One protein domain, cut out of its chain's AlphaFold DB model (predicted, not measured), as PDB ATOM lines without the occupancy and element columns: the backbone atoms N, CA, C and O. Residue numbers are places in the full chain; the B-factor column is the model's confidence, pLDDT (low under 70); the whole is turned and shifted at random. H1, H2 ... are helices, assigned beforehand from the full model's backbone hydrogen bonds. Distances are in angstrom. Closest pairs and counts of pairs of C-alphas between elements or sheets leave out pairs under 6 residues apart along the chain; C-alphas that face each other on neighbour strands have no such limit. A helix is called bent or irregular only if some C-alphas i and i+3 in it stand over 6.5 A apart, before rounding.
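What this domain is: This is residues 11 to 170 of the 172 residues of the protein "Metal-dependent hydrolase" of Flavobacterium sp. (UniProt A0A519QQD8). Long helix H4 forms one side of this model and bent helix H3, with arms H3a and H3b, the opposite side; H1 crosses slantwise through the middle and packs on both. H7 packs on the outside of H3a, H6 covers another side of H1, and H5 folds back from the far end of H4 without touching any helix. Residues 89 to 95 of H4 and residues 101 to 106 stick out. The printed part has 160 residues with seven named helices, H1 to H7 in chain order, and no named strand: it is all helix, with mostly crossed packing, its touching helices chiefly at steep tilts. It is compact, with a radius of gyration of the C-alphas of 17.3 A and spans of 52 by 41 by 28 A.

How they stand to each other: Start with H4, residues 74 to 102; with residues 76 to 88 alone it touches H1, residues 11 to 32, closest at the C-alphas of Gly 19 and Met 81, 4.6 A apart. They run the same way at a steep tilt of 61 degrees. H1 is the hub, touching four helices. H3, residues 43 to 69, was assigned as one helix by its hydrogen bonds but is bent, C-alphas 58 and 61 being 6.8 A apart; its arms are H3a, residues 43 to 58, and H3b, residues 61 to 69, at a shallow tilt of 33 degrees, only just short of steep. H1 touches H3a at Ala 25 and Thr 57, the closest C-alphas, 4.7 A apart, and H3b at Ala 18 and Ala 63, 4.8 A. H6, residues 129 to 135, touches H1, the closest C-alphas being those of Ile 26 and Ala 129, 5.9 A. H7, residues 149 to 160, touches H3a, closest at the C-alphas of Val 54 and Leu 152, 6.3 A. H2, residues 35 to 38, only just touches H1, only at the corner, with 3 pairs of C-alphas within 8 A. H5, residues 109 to 120, touches no helix. Every O i to N i+4 pair is within hydrogen-bond range in H1, H3a, H3b, H4, H5, H6 and H7; H2 is too short for one.

Where its parts are: Find C-alpha 74 at (-36.529, -40.939, 24.909); from there H4 runs 41.9 A to C-alpha 102 at (-42.501, -52.921, 64.586). H1 covers 31.2 A from C-alpha 11 at (-27.583, -45.690, 30.339), H3a 23.1 A, H3b 12.0 A, H5 16.0 A, H6 10.2 A, H7 15.5 A and H2 5.2 A.

The domain as a whole: The two C-alphas farthest apart, those of Gly 71 and Ser 105, are 52.0 A apart. The printed part has no cut; its one long link is H6 to H7, residues 136 to 148. Look for pLDDT under 70 at residues 104, 106 and 168 to 170.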
ATOM      1  N   LYS A  11     -26.566 -46.593  30.887       93.81
ATOM      2  CA  LYS A  11     -27.583 -45.690  30.339       93.81
ATOM      3  C   LYS A  11     -28.935 -45.833  31.048       93.81
ATOM      4  O   LYS A  11     -29.520 -44.828  31.429       93.81
ATOM      5  N   ALA A  12     -29.422 -47.058  31.255       94.50
ATOM      6  CA  ALA A  12     -30.692 -47.292  31.945       94.50
ATOM      7  C   ALA A  12     -30.638 -46.863  33.420       94.50
ATOM      8  O   ALA A  12     -31.593 -46.291  33.934       94.50
ATOM      9  N   ARG A  13     -29.500 -47.088  34.086       94.44
ATOM     10  CA  ARG A  13     -29.279 -46.648  35.471       94.44
ATOM     11  C   ARG A  13     -29.330 -45.129  35.596       94.44
ATOM     12  O   ARG A  13     -30.008 -44.624  36.479       94.44
ATOM     13  N   LEU A  14     -28.675 -44.420  34.681       95.12
ATOM     14  CA  LEU A  14     -28.699 -42.960  34.659       95.12
ATOM     15  C   LEU A  14     -30.084 -42.408  34.285       95.12
ATOM     16  O   LEU A  14     -30.535 -41.450  34.898       95.12
ATOM     17  N   ALA A  15     -30.793 -43.046  33.348       96.81
ATOM     18  CA  ALA A  15     -32.178 -42.698  33.026       96.81
ATOM     19  C   ALA A  15     -33.111 -42.850  34.238       96.81
ATOM     20  O   ALA A  15     -34.005 -42.033  34.442       96.81
ATOM     21  N   PHE A  16     -32.900 -43.898  35.039       96.00
ATOM     22  CA  PHE A  16     -33.621 -44.104  36.291       96.00
ATOM     23  C   PHE A  16     -33.285 -43.015  37.309       96.00
ATOM     24  O   PHE A  16     -34.208 -42.464  37.898       96.00
ATOM     25  N   THR A  17     -32.002 -42.670  37.483       95.12
ATOM     26  CA  THR A  17     -31.583 -41.551  38.342       95.12
ATOM     27  C   THR A  17     -32.262 -40.255  37.912       95.12
ATOM     28  O   THR A  17     -32.983 -39.681  38.710       95.12
ATOM     29  N   ALA A  18     -32.163 -39.863  36.639       96.00
ATOM     30  CA  ALA A  18     -32.829 -38.663  36.125       96.00
ATOM     31  C   ALA A  18     -34.352 -38.673  36.363       96.00
ATOM     32  O   ALA A  18     -34.942 -37.639  36.667       96.00
ATOM     33  N   GLY A  19     -34.993 -39.843  36.262       96.06
ATOM     34  CA  GLY A  19     -36.411 -39.997  36.576       96.06
ATOM     35  C   GLY A  19     -36.731 -39.817  38.063       96.06
ATOM     36  O   GLY A  19     -37.711 -39.153  38.390       96.06
ATOM     37  N   ILE A  20     -35.916 -40.380  38.958       95.25
ATOM     38  CA  ILE A  20     -36.094 -40.229  40.408       95.25
ATOM     39  C   ILE A  20     -35.857 -38.786  40.842       95.25
ATOM     40  O   ILE A  20     -36.741 -38.250  41.494       95.25
ATOM     41  N   GLU A  21     -34.761 -38.156  40.417       94.75
ATOM     42  CA  GLU A  21     -34.440 -36.749  40.723       94.75
ATOM     43  C   GLU A  21     -35.562 -35.811  40.241       94.75
ATOM     44  O   GLU A  21     -35.963 -34.869  40.917       94.75
ATOM     45  N   HIS A  22     -36.147 -36.085  39.069       95.50
ATOM     46  CA  HIS A  22     -37.287 -35.302  38.599       95.50
ATOM     47  C   HIS A  22     -38.558 -35.543  39.429       95.50
ATOM     48  O   HIS A  22     -39.287 -34.598  39.738       95.50
ATOM     49  N   LEU A  23     -38.837 -36.798  39.794       95.19
ATOM     50  CA  LEU A  23     -39.974 -37.148  40.645       95.19
ATOM     51  C   LEU A  23     -39.863 -36.471  42.015       95.19
ATOM     52  O   LEU A  23     -40.830 -35.858  42.468       95.19
ATOM     53  N   THR A  24     -38.708 -36.580  42.668       93.62
ATOM     54  CA  THR A  24     -38.445 -35.965  43.973       93.62
ATOM     55  C   THR A  24     -38.514 -34.448  43.867       93.62
ATOM     56  O   THR A  24     -39.242 -33.859  44.657       93.62
ATOM     57  N   ALA A  25     -37.931 -33.821  42.839       93.62
ATOM     58  CA  ALA A  25     -38.033 -32.376  42.617       93.62
ATOM     59  C   ALA A  25     -39.484 -31.868  42.469       93.62
ATOM     60  O   ALA A  25     -39.834 -30.799  42.968       93.62
ATOM     61  N   ILE A  26     -40.372 -32.617  41.805       94.62
ATOM     62  CA  ILE A  26     -41.792 -32.225  41.718       94.62
ATOM     63  C   ILE A  26     -42.483 -32.360  43.083       94.62
ATOM     64  O   ILE A  26     -43.327 -31.529  43.449       94.62
ATOM     65  N   LEU A  27     -42.175 -33.424  43.831       92.50
ATOM     66  CA  LEU A  27     -42.739 -33.640  45.163       92.50
ATOM     67  C   LEU A  27     -42.279 -32.546  46.128       92.50
ATOM     68  O   LEU A  27     -43.119 -31.965  46.815       92.50
ATOM     69  N   THR A  28     -40.986 -32.227  46.138       90.69
ATOM     70  CA  THR A  28     -40.404 -31.174  46.977       90.69
ATOM     71  C   THR A  28     -41.035 -29.834  46.636       90.69
ATOM     72  O   THR A  28     -41.568 -29.182  47.527       90.69
ATOM     73  N   GLU A  29     -41.137 -29.470  45.355       91.69
ATOM     74  CA  GLU A  29     -41.816 -28.240  44.940       91.69
ATOM     75  C   GLU A  29     -43.277 -28.191  45.427       91.69
ATOM     76  O   GLU A  29     -43.763 -27.160  45.897       91.69
ATOM     77  N   THR A  30     -43.989 -29.319  45.354       91.31
ATOM     78  CA  THR A  30     -45.378 -29.418  45.824       91.31
ATOM     79  C   THR A  30     -45.484 -29.229  47.338       91.31
ATOM     80  O   THR A  30     -46.435 -28.599  47.810       91.31
ATOM     81  N   PHE A  31     -44.524 -29.756  48.100       90.06
ATOM     82  CA  PHE A  31     -44.479 -29.647  49.557       90.06
ATOM     83  C   PHE A  31     -44.019 -28.271  50.040       90.06
ATOM     84  O   PHE A  31     -44.641 -27.709  50.938       90.06
ATOM     85  N   LEU A  32     -43.010 -27.681  49.401       89.88
ATOM     86  CA  LEU A  32     -42.497 -26.342  49.708       89.88
ATOM     87  C   LEU A  32     -43.551 -25.241  49.519       89.88
ATOM     88  O   LEU A  32     -43.475 -24.182  50.132       89.88
ATOM     89  N   ARG A  33     -44.574 -25.492  48.696       89.88
ATOM     90  CA  ARG A  33     -45.727 -24.596  48.506       89.88
ATOM     91  C   ARG A  33     -46.847 -24.799  49.536       89.88
ATOM     92  O   ARG A  33     -47.908 -24.191  49.395       89.88
ATOM     93  N   LYS A  34     -46.662 -25.676  50.527       89.31
ATOM     94  CA  LYS A  34     -47.683 -26.086  51.507       89.31
ATOM     95  C   LYS A  34     -47.157 -25.962  52.940       89.31
ATOM     96  O   LYS A  34     -46.730 -26.970  53.515       89.31
ATOM     97  N   PRO A  35     -47.202 -24.755  53.534       86.81
ATOM     98  CA  PRO A  35     -46.726 -24.512  54.896       86.81
ATOM     99  C   PRO A  35     -47.317 -25.483  55.921       86.81
ATOM    100  O   PRO A  35     -46.599 -25.971  56.786       86.81
ATOM    101  N   GLU A  36     -48.582 -25.879  55.750       89.44
ATOM    102  CA  GLU A  36     -49.275 -26.779  56.673       89.44
ATOM    103  C   GLU A  36     -48.635 -28.175  56.773       89.44
ATOM    104  O   GLU A  36     -48.800 -28.872  57.773       89.44
ATOM    105  N   ILE A  37     -47.918 -28.612  55.731       87.75
ATOM    106  CA  ILE A  37     -47.190 -29.887  55.740       87.75
ATOM    107  C   ILE A  37     -45.893 -29.730  56.528       87.75
ATOM    108  O   ILE A  37     -45.585 -30.571  57.368       87.75
ATOM    109  N   LEU A  38     -45.167 -28.638  56.297       88.12
ATOM    110  CA  LEU A  38     -43.903 -28.347  56.972       88.12
ATOM    111  C   LEU A  38     -44.110 -28.090  58.469       88.12
ATOM    112  O   LEU A  38     -43.345 -28.579  59.291       88.12
ATOM    113  N   GLU A  39     -45.175 -27.381  58.837       89.25
ATOM    114  CA  GLU A  39     -45.549 -27.104  60.231       89.25
ATOM    115  C   GLU A  39     -45.924 -28.369  61.017       89.25
ATOM    116  O   GLU A  39     -45.820 -28.384  62.241       89.25
ATOM    117  N   SER A  40     -46.330 -29.441  60.329       88.62
ATOM    118  CA  SER A  40     -46.680 -30.718  60.964       88.62
ATOM    119  C   SER A  40     -45.478 -31.622  61.271       88.62
ATOM    120  O   SER A  40     -45.633 -32.636  61.955       88.62
ATOM    121  N   MET A  41     -44.288 -31.287  60.760       90.12
ATOM    122  CA  MET A  41     -43.056 -32.053  60.966       90.12
ATOM    123  C   MET A  41     -42.362 -31.648  62.272       90.12
ATOM    124  O   MET A  41     -42.427 -30.488  62.683       90.12
ATOM    125  N   SER A  42     -41.642 -32.582  62.908       90.81
ATOM    126  CA  SER A  42     -40.710 -32.195  63.977       90.81
ATOM    127  C   SER A  42     -39.614 -31.288  63.399       90.81
ATOM    128  O   SER A  42     -39.303 -31.420  62.209       90.81
ATOM    129  N   PRO A  43     -39.018 -30.384  64.197       88.12
ATOM    130  CA  PRO A  43     -38.008 -29.450  63.703       88.12
ATOM    131  C   PRO A  43     -36.868 -30.135  62.939       88.12
ATOM    132  O   PRO A  43     -36.542 -29.731  61.832       88.12
ATOM    133  N   GLU A  44     -36.342 -31.241  63.464       87.75
ATOM    134  CA  GLU A  44     -35.198 -31.956  62.886       87.75
ATOM    135  C   GLU A  44     -35.549 -32.616  61.546       87.75
ATOM    136  O   GLU A  44     -34.767 -32.577  60.596       87.75
ATOM    137  N   VAL A  45     -36.744 -33.211  61.450       89.44
ATOM    138  CA  VAL A  45     -37.229 -33.825  60.205       89.44
ATOM    139  C   VAL A  45     -37.503 -32.753  59.162       89.44
ATOM    140  O   VAL A  45     -37.167 -32.940  57.995       89.44
ATOM    141  N   ARG A  46     -38.096 -31.631  59.579       90.12
ATOM    142  CA  ARG A  46     -38.380 -30.497  58.703       90.12
ATOM    143  C   ARG A  46     -37.096 -29.933  58.115       90.12
ATOM    144  O   ARG A  46     -37.035 -29.734  56.910       90.12
ATOM    145  N   ASP A  47     -36.084 -29.719  58.941       88.12
ATOM    146  CA  ASP A  47     -34.808 -29.143  58.525       88.12
ATOM    147  C   ASP A  47     -34.081 -30.053  57.525       88.12
ATOM    148  O   ASP A  47     -33.681 -29.601  56.450       88.12
ATOM    149  N   LEU A  48     -34.013 -31.359  57.814       89.12
ATOM    150  CA  LEU A  48     -33.466 -32.356  56.889       89.12
ATOM    151  C   LEU A  48     -34.242 -32.404  55.568       89.12
ATOM    152  O   LEU A  48     -33.647 -32.524  54.497       89.12
ATOM    153  N   PHE A  49     -35.573 -32.349  55.652       90.31
ATOM    154  CA  PHE A  49     -36.460 -32.391  54.497       90.31
ATOM    155  C   PHE A  49     -36.308 -31.142  53.626       90.31
ATOM    156  O   PHE A  49     -36.260 -31.258  52.404       90.31
ATOM    157  N   LEU A  50     -36.218 -29.960  54.235       89.44
ATOM    158  CA  LEU A  50     -36.030 -28.689  53.539       89.44
ATOM    159  C   LEU A  50     -34.660 -28.624  52.859       89.44
ATOM    160  O   LEU A  50     -34.594 -28.249  51.691       89.44
ATOM    161  N   TRP A  51     -33.597 -29.049  53.550       88.69
ATOM    162  CA  TRP A  51     -32.254 -29.148  52.973       88.69
ATOM    163  C   TRP A  51     -32.235 -30.061  51.736       88.69
ATOM    164  O   TRP A  51     -31.895 -29.596  50.648       88.69
ATOM    165  N   HIS A  52     -32.716 -31.306  51.865       90.12
ATOM    166  CA  HIS A  52     -32.825 -32.232  50.726       90.12
ATOM    167  C   HIS A  52     -33.722 -31.671  49.616       90.12
ATOM    168  O   HIS A  52     -33.444 -31.844  48.437       90.12
ATOM    169  N   SER A  53     -34.813 -30.981  49.967       90.00
ATOM    170  CA  SER A  53     -35.745 -30.431  48.977       90.00
ATOM    171  C   SER A  53     -35.083 -29.427  48.038       90.00
ATOM    172  O   SER A  53     -35.414 -29.391  46.849       90.00
ATOM    173  N   VAL A  54     -34.165 -28.615  48.566       87.69
ATOM    174  CA  VAL A  54     -33.370 -27.681  47.764       87.69
ATOM    175  C   VAL A  54     -32.414 -28.453  46.852       87.69
ATOM    176  O   VAL A  54     -32.448 -28.220  45.646       87.69
ATOM    177  N   GLU A  55     -31.654 -29.408  47.394       87.00
ATOM    178  CA  GLU A  55     -30.678 -30.227  46.650       87.00
ATOM    179  C   GLU A  55     -31.312 -30.958  45.450       87.00
ATOM    180  O   GLU A  55     -30.871 -30.812  44.310       87.00
ATOM    181  N   GLU A  56     -32.418 -31.670  45.671       87.94
ATOM    182  CA  GLU A  56     -33.116 -32.439  44.623       87.94
ATOM    183  C   GLU A  56     -33.625 -31.533  43.485       87.94
ATOM    184  O   GLU A  56     -33.658 -31.912  42.310       87.94
ATOM    185  N   THR A  57     -34.000 -30.290  43.807       85.94
ATOM    186  CA  THR A  57     -34.460 -29.331  42.794       85.94
ATOM    187  C   THR A  57     -33.304 -28.813  41.931       85.94
ATOM    188  O   THR A  57     -33.522 -28.510  40.757       85.94
ATOM    189  N   GLU A  58     -32.087 -28.736  42.473       85.19
ATOM    190  CA  GLU A  58     -30.873 -28.391  41.721       85.19
ATOM    191  C   GLU A  58     -30.407 -29.562  40.842       85.19
ATOM    192  O   GLU A  58     -30.012 -29.369  39.691       85.19
ATOM    193  N   HIS A  59     -30.507 -30.794  41.347       86.38
ATOM    194  CA  HIS A  59     -30.063 -31.999  40.640       86.38
ATOM    195  C   HIS A  59     -30.948 -32.400  39.453       86.38
ATOM    196  O   HIS A  59     -30.458 -33.042  38.515       86.38
ATOM    197  N   LYS A  60     -32.229 -32.000  39.444       87.62
ATOM    198  CA  LYS A  60     -33.205 -32.407  38.414       87.62
ATOM    199  C   LYS A  60     -32.719 -32.171  36.978       87.62
ATOM    200  O   LYS A  60     -32.955 -33.011  36.110       87.62
ATOM    201  N   SER A  61     -32.065 -31.037  36.709       92.12
ATOM    202  CA  SER A  61     -31.534 -30.697  35.380       92.12
ATOM    203  C   SER A  61     -30.203 -31.390  35.125       92.12
ATOM    204  O   SER A  61     -30.037 -32.011  34.082       92.12
ATOM    205  N   VAL A  62     -29.311 -31.403  36.118       94.88
ATOM    206  CA  VAL A  62     -27.983 -32.023  36.025       94.88
ATOM    207  C   VAL A  62     -28.079 -33.499  35.631       94.88
ATOM    208  O   VAL A  62     -27.436 -33.926  34.672       94.88
ATOM    209  N   ALA A  63     -28.917 -34.290  36.306       94.62
ATOM    210  CA  ALA A  63     -29.072 -35.712  35.988       94.62
ATOM    211  C   ALA A  63     -29.634 -35.938  34.571       94.62
ATOM    212  O   ALA A  63     -29.227 -36.869  33.866       94.62
ATOM    213  N   PHE A  64     -30.557 -35.076  34.141       96.12
ATOM    214  CA  PHE A  64     -31.163 -35.123  32.814       96.12
ATOM    215  C   PHE A  64     -30.174 -34.740  31.707       96.12
ATOM    216  O   PHE A  64     -30.126 -35.409  30.670       96.12
ATOM    217  N   ASP A  65     -29.357 -33.715  31.933       96.94
ATOM    218  CA  ASP A  65     -28.358 -33.223  30.985       96.94
ATOM    219  C   ASP A  65     -27.242 -34.242  30.786       96.94
ATOM    220  O   ASP A  65     -26.919 -34.589  29.647       96.94
ATOM    221  N   VAL A  66     -26.725 -34.825  31.875       96.25
ATOM    222  CA  VAL A  66     -25.728 -35.906  31.796       96.25
ATOM    223  C   VAL A  66     -26.300 -37.103  31.030       96.25
ATOM    224  O   VAL A  66     -25.602 -37.707  30.214       96.25
ATOM    225  N   TYR A  67     -27.584 -37.433  31.224       96.81
ATOM    226  CA  TYR A  67     -28.243 -38.498  30.466       96.81
ATOM    227  C   TYR A  67     -28.284 -38.220  28.958       96.81
ATOM    228  O   TYR A  67     -27.981 -39.113  28.161       96.81
ATOM    229  N   HIS A  68     -28.616 -36.994  28.551       95.44
ATOM    230  CA  HIS A  68     -28.626 -36.618  27.134       95.44
ATOM    231  C   HIS A  68     -27.211 -36.560  26.555       95.44
ATOM    232  O   HIS A  68     -26.989 -37.050  25.447       95.44
ATOM    233  N   GLN A  69     -26.239 -36.052  27.317       96.75
ATOM    234  CA  GLN A  69     -24.846 -35.927  26.892       96.75
ATOM    235  C   GLN A  69     -24.209 -37.279  26.537       96.75
ATOM    236  O   GLN A  69     -23.411 -37.357  25.605       96.75
ATOM    237  N   ILE A  70     -24.591 -38.364  27.219       95.88
ATOM    238  CA  ILE A  70     -24.111 -39.723  26.906       95.88
ATOM    239  C   ILE A  70     -24.902 -40.421  25.780       95.88
ATOM    240  O   ILE A  70     -24.782 -41.636  25.591       95.88
ATOM    241  N   GLY A  71     -25.759 -39.693  25.058       95.06
ATOM    242  CA  GLY A  71     -26.610 -40.243  23.998       95.06
ATOM    243  C   GLY A  71     -27.812 -41.029  24.526       95.06
ATOM    244  O   GLY A  71     -28.148 -42.094  23.994       95.06
ATOM    245  N   GLY A  72     -28.421 -40.570  25.621       96.19
ATOM    246  CA  GLY A  72     -29.686 -41.089  26.137       96.19
ATOM    247  C   GLY A  72     -30.838 -40.943  25.136       96.19
ATOM    248  O   GLY A  72     -30.903 -39.972  24.390       96.19
ATOM    249  N   ASP A  73     -31.746 -41.918  25.109       96.38
ATOM    250  CA  ASP A  73     -32.903 -41.943  24.212       96.38
ATOM    251  C   ASP A  73     -34.223 -41.779  24.979       96.38
ATOM    252  O   ASP A  73     -34.367 -42.170  26.138       96.38
ATOM    253  N   TYR A  74     -35.222 -41.208  24.310       97.06
ATOM    254  CA  TYR A  74     -36.529 -40.939  24.909       97.06
ATOM    255  C   TYR A  74     -37.219 -42.202  25.455       97.06
ATOM    256  O   TYR A  74     -37.804 -42.162  26.536       97.06
ATOM    257  N   ALA A  75     -37.144 -43.326  24.736       97.06
ATOM    258  CA  ALA A  75     -37.848 -44.549  25.115       97.06
ATOM    259  C   ALA A  75     -37.318 -45.110  26.441       97.06
ATOM    260  O   ALA A  75     -38.098 -45.409  27.349       97.06
ATOM    261  N   THR A  76     -35.994 -45.183  26.587       96.69
ATOM    262  CA  THR A  76     -35.340 -45.599  27.831       96.69
ATOM    263  C   THR A  76     -35.650 -44.623  28.963       96.69
ATOM    264  O   THR A  76     -35.963 -45.061  30.069       96.69
ATOM    265  N   ARG A  77     -35.623 -43.309  28.697       97.25
ATOM    266  CA  ARG A  77     -35.962 -42.263  29.673       97.25
ATOM    267  C   ARG A  77     -37.380 -42.420  30.226       97.25
ATOM    268  O   ARG A  77     -37.568 -42.467  31.440       97.25
ATOM    269  N   ALA A  78     -38.368 -42.528  29.339       97.75
ATOM    270  CA  ALA A  78     -39.774 -42.680  29.702       97.75
ATOM    271  C   ALA A  78     -40.027 -44.000  30.447       97.75
ATOM    272  O   ALA A  78     -40.683 -44.011  31.487       97.75
ATOM    273  N   LEU A  79     -39.458 -45.109  29.966       96.94
ATOM    274  CA  LEU A  79     -39.608 -46.413  30.610       96.94
ATOM    275  C   LEU A  79     -38.988 -46.429  32.016       96.94
ATOM    276  O   LEU A  79     -39.595 -46.942  32.957       96.94
ATOM    277  N   MET A  80     -37.793 -45.858  32.179       97.00
ATOM    278  CA  MET A  80     -37.125 -45.819  33.481       97.00
ATOM    279  C   MET A  80     -37.811 -44.879  34.474       97.00
ATOM    280  O   MET A  80     -37.778 -45.177  35.663       97.00
ATOM    281  N   MET A  81     -38.513 -43.836  34.019       96.81
ATOM    282  CA  MET A  81     -39.402 -43.052  34.885       96.81
ATOM    283  C   MET A  81     -40.546 -43.903  35.457       96.81
ATOM    284  O   MET A  81     -40.808 -43.836  36.653       96.81
ATOM    285  N   VAL A  82     -41.185 -44.764  34.654       97.06
ATOM    286  CA  VAL A  82     -42.236 -45.677  35.158       97.06
ATOM    287  C   VAL A  82     -41.681 -46.607  36.239       97.06
ATOM    288  O   VAL A  82     -42.288 -46.765  37.300       97.06
ATOM    289  N   TYR A  83     -40.502 -47.192  36.002       95.38
ATOM    290  CA  TYR A  83     -39.826 -48.003  37.017       95.38
ATOM    291  C   TYR A  83     -39.411 -47.184  38.244       95.38
ATOM    292  O   TYR A  83     -39.487 -47.704  39.355       95.38
ATOM    293  N   GLY A  84     -39.004 -45.928  38.056       94.88
ATOM    294  CA  GLY A  84     -38.680 -44.976  39.117       94.88
ATOM    295  C   GLY A  84     -39.868 -44.729  40.035       94.88
ATOM    296  O   GLY A  84     -39.796 -45.031  41.222       94.88
ATOM    297  N   VAL A  85     -40.996 -44.295  39.473       94.62
ATOM    298  CA  VAL A  85     -42.248 -44.058  40.210       94.62
ATOM    299  C   VAL A  85     -42.716 -45.325  40.927       94.62
ATOM    300  O   VAL A  85     -43.006 -45.290  42.123       94.62
ATOM    301  N   GLY A  86     -42.755 -46.463  40.227       94.19
ATOM    302  CA  GLY A  86     -43.180 -47.733  40.821       94.19
ATOM    303  C   GLY A  86     -42.254 -48.202  41.946       94.19
ATOM    304  O   GLY A  86     -42.724 -48.638  42.996       94.19
ATOM    305  N   GLY A  87     -40.939 -48.071  41.752       92.44
ATOM    306  CA  GLY A  87     -39.932 -48.386  42.762       92.44
ATOM    307  C   GLY A  87     -40.043 -47.480  43.985       92.44
ATOM    308  O   GLY A  87     -40.057 -47.979  45.105       92.44
ATOM    309  N   PHE A  88     -40.200 -46.174  43.772       92.25
ATOM    310  CA  PHE A  88     -40.353 -45.174  44.825       92.25
ATOM    311  C   PHE A  88     -41.597 -45.439  45.683       92.25
ATOM    312  O   PHE A  88     -41.488 -45.597  46.901       92.25
ATOM    313  N   ILE A  89     -42.769 -45.592  45.055       90.75
ATOM    314  CA  ILE A  89     -44.023 -45.906  45.761       90.75
ATOM    315  C   ILE A  89     -43.904 -47.247  46.493       90.75
ATOM    316  O   ILE A  89     -44.266 -47.347  47.666       90.75
ATOM    317  N   GLY A  90     -43.361 -48.276  45.833       90.62
ATOM    318  CA  GLY A  90     -43.159 -49.592  46.437       90.62
ATOM    319  C   GLY A  90     -42.257 -49.543  47.672       90.62
ATOM    320  O   GLY A  90     -42.563 -50.175  48.683       90.62
ATOM    321  N   SER A  91     -41.181 -48.754  47.622       91.25
ATOM    322  CA  SER A  91     -40.281 -48.528  48.754       91.25
ATOM    323  C   SER A  91     -40.978 -47.817  49.912       91.25
ATOM    324  O   SER A  91     -40.859 -48.284  51.043       91.25
ATOM    325  N   ILE A  92     -41.747 -46.754  49.650       89.44
ATOM    326  CA  ILE A  92     -42.521 -46.059  50.693       89.44
ATOM    327  C   ILE A  92     -43.482 -47.034  51.373       89.44
ATOM    328  O   ILE A  92     -43.462 -47.159  52.595       89.44
ATOM    329  N   MET A  93     -44.275 -47.779  50.599       85.75
ATOM    330  CA  MET A  93     -45.231 -48.747  51.149       85.75
ATOM    331  C   MET A  93     -44.535 -49.845  51.960       85.75
ATOM    332  O   MET A  93     -45.020 -50.225  53.028       85.75
ATOM    333  N   TYR A  94     -43.383 -50.333  51.491       89.56
ATOM    334  CA  TYR A  94     -42.586 -51.324  52.210       89.56
ATOM    335  C   TYR A  94     -42.086 -50.791  53.557       89.56
ATOM    336  O   TYR A  94     -42.314 -51.431  54.585       89.56
ATOM    337  N   PHE A  95     -41.430 -49.626  53.571       89.25
ATOM    338  CA  PHE A  95     -40.882 -49.050  54.800       89.25
ATOM    339  C   PHE A  95     -41.983 -48.636  55.770       89.25
ATOM    340  O   PHE A  95     -41.880 -48.937  56.956       89.25
ATOM    341  N   GLN A  96     -43.069 -48.047  55.273       84.25
ATOM    342  CA  GLN A  96     -44.224 -47.705  56.093       84.25
ATOM    343  C   GLN A  96     -44.835 -48.955  56.734       84.25
ATOM    344  O   GLN A  96     -45.024 -48.993  57.945       84.25
ATOM    345  N   THR A  97     -45.064 -50.020  55.959       82.69
ATOM    346  CA  THR A  97     -45.575 -51.291  56.501       82.69
ATOM    347  C   THR A  97     -44.611 -51.895  57.520       82.69
ATOM    348  O   THR A  97     -45.050 -52.430  58.536       82.69
ATOM    349  N   LYS A  98     -43.299 -51.821  57.271       87.12
ATOM    350  CA  LYS A  98     -42.285 -52.327  58.199       87.12
ATOM    351  C   LYS A  98     -42.325 -51.564  59.524       87.12
ATOM    352  O   LYS A  98     -42.438 -52.202  60.561       87.12
ATOM    353  N   LEU A  99     -42.309 -50.231  59.488       86.38
ATOM    354  CA  LEU A  99     -42.391 -49.384  60.685       86.38
ATOM    355  C   LEU A  99     -43.671 -49.652  61.487       86.38
ATOM    356  O   LEU A  99     -43.618 -49.796  62.704       86.38
ATOM    357  N   LEU A 100     -44.808 -49.802  60.805       82.75
ATOM    358  CA  LEU A 100     -46.092 -50.094  61.448       82.75
ATOM    359  C   LEU A 100     -46.162 -51.496  62.068       82.75
ATOM    360  O   LEU A 100     -46.909 -51.703  63.018       82.75
ATOM    361  N   ARG A 101     -45.413 -52.471  61.539       81.06
ATOM    362  CA  ARG A 101     -45.319 -53.813  62.136       81.06
ATOM    363  C   ARG A 101     -44.466 -53.818  63.401       81.06
ATOM    364  O   ARG A 101     -44.834 -54.500  64.352       81.06
ATOM    365  N   GLU A 102     -43.367 -53.065  63.407       84.88
ATOM    366  CA  GLU A 102     -42.501 -52.921  64.586       84.88
ATOM    367  C   GLU A 102     -43.227 -52.184  65.727       84.88
ATOM    368  O   GLU A 102     -43.069 -52.548  66.888       84.88
ATOM    369  N   ASP A 103     -44.105 -51.222  65.408       79.50
ATOM    370  CA  ASP A 103     -44.985 -50.541  66.374       79.50
ATOM    371  C   ASP A 103     -46.456 -50.988  66.237       79.50
ATOM    372  O   ASP A 103     -47.390 -50.187  66.122       79.50
ATOM    373  N   SER A 104     -46.679 -52.308  66.223       67.25
ATOM    374  CA  SER A 104     -48.015 -52.903  66.022       67.25
ATOM    375  C   SER A 104     -49.054 -52.478  67.067       67.25
ATOM    376  O   SER A 104     -50.250 -52.474  66.774       67.25
ATOM    377  N   SER A 105     -48.613 -52.051  68.256       72.44
ATOM    378  CA  SER A 105     -49.481 -51.549  69.330       72.44
ATOM    379  C   SER A 105     -50.165 -50.213  69.002       72.44
ATOM    380  O   SER A 105     -51.180 -49.879  69.615       72.44
ATOM    381  N   ARG A 106     -49.640 -49.465  68.021       68.00
ATOM    382  CA  ARG A 106     -50.159 -48.159  67.582       68.00
ATOM    383  C   ARG A 106     -50.749 -48.177  66.173       68.00
ATOM    384  O   ARG A 106     -51.179 -47.135  65.676       68.00
ATOM    385  N   PHE A 107     -50.789 -49.335  65.509       74.12
ATOM    386  CA  PHE A 107     -51.343 -49.423  64.162       74.12
ATOM    387  C   PHE A 107     -52.868 -49.261  64.173       74.12
ATOM    388  O   PHE A 107     -53.610 -50.121  64.647       74.12
ATOM    389  N   ASN A 108     -53.341 -48.172  63.569       82.00
ATOM    390  CA  ASN A 108     -54.752 -47.929  63.308       82.00
ATOM    391  C   ASN A 108     -54.992 -47.822  61.799       82.00
ATOM    392  O   ASN A 108     -54.588 -46.855  61.150       82.00
ATOM    393  N   LEU A 109     -55.704 -48.802  61.237       82.19
ATOM    394  CA  LEU A 109     -56.036 -48.836  59.811       82.19
ATOM    395  C   LEU A 109     -56.816 -47.588  59.358       82.19
ATOM    396  O   LEU A 109     -56.636 -47.133  58.229       82.19
ATOM    397  N   LYS A 110     -57.658 -47.008  60.225       85.81
ATOM    398  CA  LYS A 110     -58.401 -45.781  59.900       85.81
ATOM    399  C   LYS A 110     -57.456 -44.594  59.733       85.81
ATOM    400  O   LYS A 110     -57.601 -43.852  58.766       85.81
ATOM    401  N   ASP A 111     -56.482 -44.447  60.628       83.00
ATOM    402  CA  ASP A 111     -55.488 -43.370  60.554       83.00
ATOM    403  C   ASP A 111     -54.558 -43.559  59.352       83.00
ATOM    404  O   ASP A 111     -54.249 -42.597  58.649       83.00
ATOM    405  N   TYR A 112     -54.207 -44.809  59.034       82.62
ATOM    406  CA  TYR A 112     -53.469 -45.149  57.818       82.62
ATOM    407  C   TYR A 112     -54.224 -44.728  56.548       82.62
ATOM    408  O   TYR A 112     -53.686 -43.989  55.721       82.62
ATOM    409  N   ILE A 113     -55.493 -45.131  56.404       86.88
ATOM    410  CA  ILE A 113     -56.333 -44.753  55.254       86.88
ATOM    411  C   ILE A 113     -56.517 -43.232  55.195       86.88
ATOM    412  O   ILE A 113     -56.483 -42.650  54.112       86.88
ATOM    413  N   LYS A 114     -56.678 -42.569  56.346       87.25
ATOM    414  CA  LYS A 114     -56.761 -41.106  56.430       87.25
ATOM    415  C   LYS A 114     -55.482 -40.446  55.910       87.25
ATOM    416  O   LYS A 114     -55.585 -39.499  55.136       87.25
ATOM    417  N   GLY A 115     -54.307 -40.966  56.269       85.19
ATOM    418  CA  GLY A 115     -53.014 -40.497  55.764       85.19
ATOM    419  C   GLY A 115     -52.854 -40.700  54.255       85.19
ATOM    420  O   GLY A 115     -52.486 -39.768  53.542       85.19
ATOM    421  N   VAL A 116     -53.215 -41.878  53.736       86.31
ATOM    422  CA  VAL A 116     -53.205 -42.135  52.284       86.31
ATOM    423  C   VAL A 116     -54.144 -41.168  51.558       86.31
ATOM    424  O   VAL A 116     -53.741 -40.529  50.589       86.31
ATOM    425  N   ASN A 117     -55.370 -40.983  52.053       88.69
ATOM    426  CA  ASN A 117     -56.334 -40.047  51.469       88.69
ATOM    427  C   ASN A 117     -55.883 -38.583  51.563       88.69
ATOM    428  O   ASN A 117     -56.187 -37.802  50.662       88.69
ATOM    429  N   TYR A 118     -55.153 -38.208  52.617       88.00
ATOM    430  CA  TYR A 118     -54.599 -36.863  52.774       88.00
ATOM    431  C   TYR A 118     -53.642 -36.502  51.628       88.00
ATOM    432  O   TYR A 118     -53.704 -35.393  51.094       88.00
ATOM    433  N   PHE A 119     -52.806 -37.445  51.185       87.12
ATOM    434  CA  PHE A 119     -51.862 -37.206  50.090       87.12
ATOM    435  C   PHE A 119     -52.429 -37.524  48.704       87.12
ATOM    436  O   PHE A 119     -52.205 -36.742  47.779       87.12
ATOM    437  N   PHE A 120     -53.185 -38.615  48.561       85.62
ATOM    438  CA  PHE A 120     -53.562 -39.201  47.265       85.62
ATOM    439  C   PHE A 120     -55.072 -39.229  46.980       85.62
ATOM    440  O   PHE A 120     -55.476 -39.649  45.899       85.62
ATOM    441  N   GLY A 121     -55.923 -38.813  47.923       86.69
ATOM    442  CA  GLY A 121     -57.375 -38.787  47.720       86.69
ATOM    443  C   GLY A 121     -57.828 -37.734  46.692       86.69
ATOM    444  O   GLY A 121     -57.007 -37.004  46.141       86.69
ATOM    445  N   PRO A 122     -59.147 -37.555  46.471       85.31
ATOM    446  CA  PRO A 122     -59.691 -36.597  45.493       85.31
ATOM    447  C   PRO A 122     -59.304 -35.124  45.720       85.31
ATOM    448  O   PRO A 122     -59.431 -34.300  44.820       85.31
ATOM    449  N   ARG A 123     -58.848 -34.779  46.930       86.31
ATOM    450  CA  ARG A 123     -58.263 -33.473  47.294       86.31
ATOM    451  C   ARG A 123     -56.849 -33.632  47.857       86.31
ATOM    452  O   ARG A 123     -56.426 -32.871  48.725       86.31
ATOM    453  N   GLY A 124     -56.164 -34.677  47.410       88.50
ATOM    454  CA  GLY A 124     -54.858 -35.073  47.896       88.50
ATOM    455  C   GLY A 124     -53.829 -33.973  47.677       88.50
ATOM    456  O   GLY A 124     -53.805 -33.314  46.633       88.50
ATOM    457  N   LYS A 125     -52.957 -33.769  48.663       88.94
ATOM    458  CA  LYS A 125     -51.924 -32.727  48.602       88.94
ATOM    459  C   LYS A 125     -50.920 -32.936  47.460       88.94
ATOM    460  O   LYS A 125     -50.302 -31.958  47.054       88.94
ATOM    461  N   LEU A 126     -50.804 -34.152  46.922       90.06
ATOM    462  CA  LEU A 126     -49.914 -34.480  45.804       90.06
ATOM    463  C   LEU A 126     -50.573 -34.383  44.424       90.06
ATOM    464  O   LEU A 126     -49.874 -34.483  43.422       90.06
ATOM    465  N   LEU A 127     -51.885 -34.143  44.326       90.44
ATOM    466  CA  LEU A 127     -52.539 -33.983  43.020       90.44
ATOM    467  C   LEU A 127     -51.895 -32.900  42.126       90.44
ATOM    468  O   LEU A 127     -51.754 -33.155  40.929       90.44
ATOM    469  N   PRO A 128     -51.436 -31.742  42.651       91.44
ATOM    470  CA  PRO A 128     -50.752 -30.734  41.836       91.44
ATOM    471  C   PRO A 128     -49.433 -31.201  41.199       91.44
ATOM    472  O   PRO A 128     -48.993 -30.594  40.226       91.44
ATOM    473  N   ALA A 129     -48.815 -32.275  41.708       92.75
ATOM    474  CA  ALA A 129     -47.600 -32.860  41.142       92.75
ATOM    475  C   ALA A 129     -47.867 -33.632  39.838       92.75
ATOM    476  O   ALA A 129     -46.982 -33.756  38.993       92.75
ATOM    477  N   ILE A 130     -49.082 -34.162  39.662       93.25
ATOM    478  CA  ILE A 130     -49.399 -35.108  38.584       93.25
ATOM    479  C   ILE A 130     -49.183 -34.504  37.187       93.25
ATOM    480  O   ILE A 130     -48.513 -35.154  36.385       93.25
ATOM    481  N   PRO A 131     -49.676 -33.290  36.858       94.12
ATOM    482  CA  PRO A 131     -49.451 -32.713  35.531       94.12
ATOM    483  C   PRO A 131     -47.963 -32.559  35.200       94.12
ATOM    484  O   PRO A 131     -47.542 -32.895  34.096       94.12
ATOM    485  N   LYS A 132     -47.155 -32.143  36.183       94.06
ATOM    486  CA  LYS A 132     -45.702 -31.999  36.034       94.06
ATOM    487  C   LYS A 132     -45.019 -33.346  35.822       94.06
ATOM    488  O   LYS A 132     -44.174 -33.471  34.946       94.06
ATOM    489  N   LEU A 133     -45.440 -34.377  36.550       94.75
ATOM    490  CA  LEU A 133     -44.933 -35.731  36.341       94.75
ATOM    491  C   LEU A 133     -45.268 -36.249  34.932       94.75
ATOM    492  O   LEU A 133     -44.447 -36.918  34.306       94.75
ATOM    493  N   ILE A 134     -46.458 -35.923  34.416       96.75
ATOM    494  CA  ILE A 134     -46.876 -36.283  33.055       96.75
ATOM    495  C   ILE A 134     -46.025 -35.557  32.002       96.75
ATOM    496  O   ILE A 134     -45.704 -36.155  30.973       96.75
ATOM    497  N   ASP A 135     -45.609 -34.311  32.253       96.88
ATOM    498  CA  ASP A 135     -44.752 -33.561  31.325       96.88
ATOM    499  C   ASP A 135     -43.446 -34.297  31.001       96.88
ATOM    500  O   ASP A 135     -43.003 -34.236  29.855       96.88
ATOM    501  N   TYR A 136     -42.884 -35.064  31.944       96.50
ATOM    502  CA  TYR A 136     -41.657 -35.849  31.738       96.50
ATOM    503  C   TYR A 136     -41.744 -36.837  30.560       96.50
ATOM    504  O   TYR A 136     -40.742 -37.175  29.911       96.50
ATOM    505  N   PHE A 137     -42.960 -37.289  30.250       97.56
ATOM    506  CA  PHE A 137     -43.246 -38.200  29.145       97.56
ATOM    507  C   PHE A 137     -43.374 -37.487  27.792       97.56
ATOM    508  O   PHE A 137     -43.606 -38.139  26.781       97.56
ATOM    509  N   LYS A 138     -43.196 -36.165  27.709       97.50
ATOM    510  CA  LYS A 138     -43.140 -35.463  26.420       97.50
ATOM    511  C   LYS A 138     -41.758 -35.655  25.776       97.50
ATOM    512  O   LYS A 138     -40.745 -35.462  26.451       97.50
ATOM    513  N   PRO A 139     -41.654 -35.962  24.470       95.81
ATOM    514  CA  PRO A 139     -40.354 -36.075  23.799       95.81
ATOM    515  C   PRO A 139     -39.491 -34.812  23.921       95.81
ATOM    516  O   PRO A 139     -38.291 -34.914  24.150       95.81
ATOM    517  N   SER A 140     -40.116 -33.632  23.858       95.44
ATOM    518  CA  SER A 140     -39.482 -32.311  23.988       95.44
ATOM    519  C   SER A 140     -39.330 -31.815  25.432       95.44
ATOM    520  O   SER A 140     -39.053 -30.636  25.656       95.44
ATOM    521  N   PHE A 141     -39.575 -32.674  26.421       96.62
ATOM    522  CA  PHE A 141     -39.474 -32.307  27.827       96.62
ATOM    523  C   PHE A 141     -38.048 -31.910  28.215       96.62
ATOM    524  O   PHE A 141     -37.090 -32.547  27.776       96.62
ATOM    525  N   HIS A 142     -37.933 -30.922  29.101       95.88
ATOM    526  CA  HIS A 142     -36.708 -30.609  29.827       95.88
ATOM    527  C   HIS A 142     -37.057 -30.162  31.258       95.88
ATOM    528  O   HIS A 142     -37.976 -29.352  31.400       95.88
ATOM    529  N   PRO A 143     -36.335 -30.591  32.314       94.12
ATOM    530  CA  PRO A 143     -36.661 -30.233  33.702       94.12
ATOM    531  C   PRO A 143     -36.762 -28.725  33.979       94.12
ATOM    532  O   PRO A 143     -37.607 -28.301  34.764       94.12
ATOM    533  N   ASN A 144     -35.962 -27.904  33.292       92.31
ATOM    534  CA  ASN A 144     -36.013 -26.433  33.394       92.31
ATOM    535  C   ASN A 144     -37.310 -25.799  32.853       92.31
ATOM    536  O   ASN A 144     -37.521 -24.608  33.041       92.31
ATOM    537  N   GLN A 145     -38.197 -26.560  32.197       92.94
ATOM    538  CA  GLN A 145     -39.546 -26.081  31.858       92.94
ATOM    539  C   GLN A 145     -40.407 -25.860  33.111       92.94
ATOM    540  O   GLN A 145     -41.392 -25.125  33.067       92.94
ATOM    541  N   HIS A 146     -40.048 -26.489  34.232       90.06
ATOM    542  CA  HIS A 146     -40.646 -26.229  35.535       90.06
ATOM    543  C   HIS A 146     -39.760 -25.244  36.297       90.06
ATOM    544  O   HIS A 146     -38.806 -25.650  36.967       90.06
ATOM    545  N   ASP A 147     -40.072 -23.953  36.167       87.38
ATOM    546  CA  ASP A 147     -39.351 -22.877  36.849       87.38
ATOM    547  C   ASP A 147     -39.540 -22.964  38.371       87.38
ATOM    548  O   ASP A 147     -40.657 -22.926  38.901       87.38
ATOM    549  N   THR A 148     -38.414 -23.112  39.062       86.88
ATOM    550  CA  THR A 148     -38.318 -23.215  40.518       86.88
ATOM    551  C   THR A 148     -37.339 -22.204  41.108       86.88
ATOM    552  O   THR A 148     -37.128 -22.237  42.314       86.88
ATOM    553  N   GLU A 149     -36.768 -21.294  40.313       87.00
ATOM    554  CA  GLU A 149     -35.684 -20.397  40.748       87.00
ATOM    555  C   GLU A 149     -36.113 -19.487  41.901       87.00
ATOM    556  O   GLU A 149     -35.446 -19.405  42.934       87.00
ATOM    557  N   ALA A 150     -37.280 -18.853  41.770       88.62
ATOM    558  CA  ALA A 150     -37.815 -17.987  42.819       88.62
ATOM    559  C   ALA A 150     -38.106 -18.766  44.115       88.62
ATOM    560  O   ALA A 150     -37.831 -18.278  45.210       88.62
ATOM    561  N   LEU A 151     -38.630 -19.992  43.989       88.50
ATOM    562  CA  LEU A 151     -38.912 -20.859  45.133       88.50
ATOM    563  C   LEU A 151     -37.608 -21.296  45.815       88.50
ATOM    564  O   LEU A 151     -37.514 -21.248  47.037       88.50
ATOM    565  N   LEU A 152     -36.595 -21.678  45.035       86.94
ATOM    566  CA  LEU A 152     -35.289 -22.065  45.557       86.94
ATOM    567  C   LEU A 152     -34.593 -20.902  46.243       86.94
ATOM    568  O   LEU A 152     -34.086 -21.082  47.341       86.94
ATOM    569  N   THR A 153     -34.610 -19.716  45.641       87.62
ATOM    570  CA  THR A 153     -34.014 -18.512  46.232       87.62
ATOM    571  C   THR A 153     -34.629 -18.230  47.600       87.62
ATOM    572  O   THR A 153     -33.908 -18.111  48.586       87.62
ATOM    573  N   GLN A 154     -35.964 -18.247  47.691       89.81
ATOM    574  CA  GLN A 154     -36.674 -18.059  48.955       89.81
ATOM    575  C   GLN A 154     -36.219 -19.060  50.030       89.81
ATOM    576  O   GLN A 154     -35.897 -18.662  51.150       89.81
ATOM    577  N   TRP A 155     -36.205 -20.358  49.714       88.50
ATOM    578  CA  TRP A 155     -35.863 -21.387  50.701       88.50
ATOM    579  C   TRP A 155     -34.368 -21.422  51.025       88.50
ATOM    580  O   TRP A 155     -34.007 -21.662  52.174       88.50
ATOM    581  N   ARG A 156     -33.491 -21.107  50.067       86.69
ATOM    582  CA  ARG A 156     -32.053 -20.944  50.324       86.69
ATOM    583  C   ARG A 156     -31.787 -19.800  51.281       86.69
ATOM    584  O   ARG A 156     -31.003 -19.983  52.205       86.69
ATOM    585  N   ASP A 157     -32.452 -18.665  51.108       87.38
ATOM    586  CA  ASP A 157     -32.290 -17.529  52.013       87.38
ATOM    587  C   ASP A 157     -32.793 -17.871  53.421       87.38
ATOM    588  O   ASP A 157     -32.127 -17.565  54.411       87.38
ATOM    589  N   GLN A 158     -33.917 -18.585  53.529       85.88
ATOM    590  CA  GLN A 158     -34.456 -19.025  54.821       85.88
ATOM    591  C   GLN A 158     -33.579 -20.070  55.528       85.88
ATOM    592  O   GLN A 158     -33.492 -20.070  56.757       85.88
ATOM    593  N   LEU A 159     -32.925 -20.964  54.784       84.81
ATOM    594  CA  LEU A 159     -32.098 -22.032  55.358       84.81
ATOM    595  C   LEU A 159     -30.647 -21.601  55.587       84.81
ATOM    596  O   LEU A 159     -30.072 -21.915  56.629       84.81
ATOM    597  N   PHE A 160     -30.058 -20.876  54.637       84.00
ATOM    598  CA  PHE A 160     -28.619 -20.599  54.555       84.00
ATOM    599  C   PHE A 160     -28.267 -19.106  54.485       84.00
ATOM    600  O   PHE A 160     -27.084 -18.768  54.432       84.00
ATOM    601  N   GLY A 161     -29.257 -18.206  54.476       80.06
ATOM    602  CA  GLY A 161     -29.034 -16.761  54.502       80.06
ATOM    603  C   GLY A 161     -28.353 -16.282  55.789       80.06
ATOM    604  O   GLY A 161     -27.978 -17.063  56.662       80.06
ATOM    605  N   ILE A 162     -28.186 -14.964  55.941       73.50
ATOM    606  CA  ILE A 162     -27.443 -14.370  57.072       73.50
ATOM    607  C   ILE A 162     -28.003 -14.819  58.435       73.50
ATOM    608  O   ILE A 162     -27.212 -15.077  59.347       73.50
ATOM    609  N   GLU A 163     -29.324 -14.982  58.528       76.88
ATOM    610  CA  GLU A 163     -30.069 -15.487  59.692       76.88
ATOM    611  C   GLU A 163     -30.653 -16.896  59.454       76.88
ATOM    612  O   GLU A 163     -31.606 -17.304  60.112       76.88
ATOM    613  N   GLY A 164     -30.112 -17.639  58.484       77.12
ATOM    614  CA  GLY A 164     -30.666 -18.913  58.036       77.12
ATOM    615  C   GLY A 164     -30.656 -19.992  59.119       77.12
ATOM    616  O   GLY A 164     -29.674 -20.142  59.854       77.12
ATOM    617  N   ALA A 165     -31.734 -20.780  59.178       77.06
ATOM    618  CA  ALA A 165     -31.961 -21.788  60.219       77.06
ATOM    619  C   ALA A 165     -30.832 -22.835  60.338       77.06
ATOM    620  O   ALA A 165     -30.563 -23.329  61.431       77.06
ATOM    621  N   LEU A 166     -30.141 -23.140  59.234       78.44
ATOM    622  CA  LEU A 166     -29.089 -24.162  59.160       78.44
ATOM    623  C   LEU A 166     -27.681 -23.580  59.016       78.44
ATOM    624  O   LEU A 166     -26.711 -24.329  58.916       78.44
ATOM    625  N   LYS A 167     -27.523 -22.252  59.054       73.12
ATOM    626  CA  LYS A 167     -26.217 -21.595  58.884       73.12
ATOM    627  C   LYS A 167     -25.167 -22.089  59.883       73.12
ATOM    628  O   LYS A 167     -24.011 -22.280  59.514       73.12
ATOM    629  N   ALA A 168     -25.561 -22.320  61.136       67.00
ATOM    630  CA  ALA A 168     -24.655 -22.807  62.177       67.00
ATOM    631  C   ALA A 168     -24.141 -24.237  61.921       67.00
ATOM    632  O   ALA A 168     -23.067 -24.581  62.402       67.00
ATOM    633  N   GLN A 169     -24.876 -25.051  61.153       65.56
ATOM    634  CA  GLN A 169     -24.530 -26.446  60.848       65.56
ATOM    635  C   GLN A 169     -23.571 -26.582  59.649       65.56
ATOM    636  O   GLN A 169     -22.970 -27.632  59.466       65.56
ATOM    637  N   LEU A 170     -23.408 -25.530  58.837       58.16
ATOM    638  CA  LEU A 170     -22.465 -25.502  57.707       58.16
ATOM    639  C   LEU A 170     -21.039 -25.077  58.105       58.16
ATOM    640  O   LEU A 170     -20.121 -25.188  57.296       58.16
TER     641      LEU A 170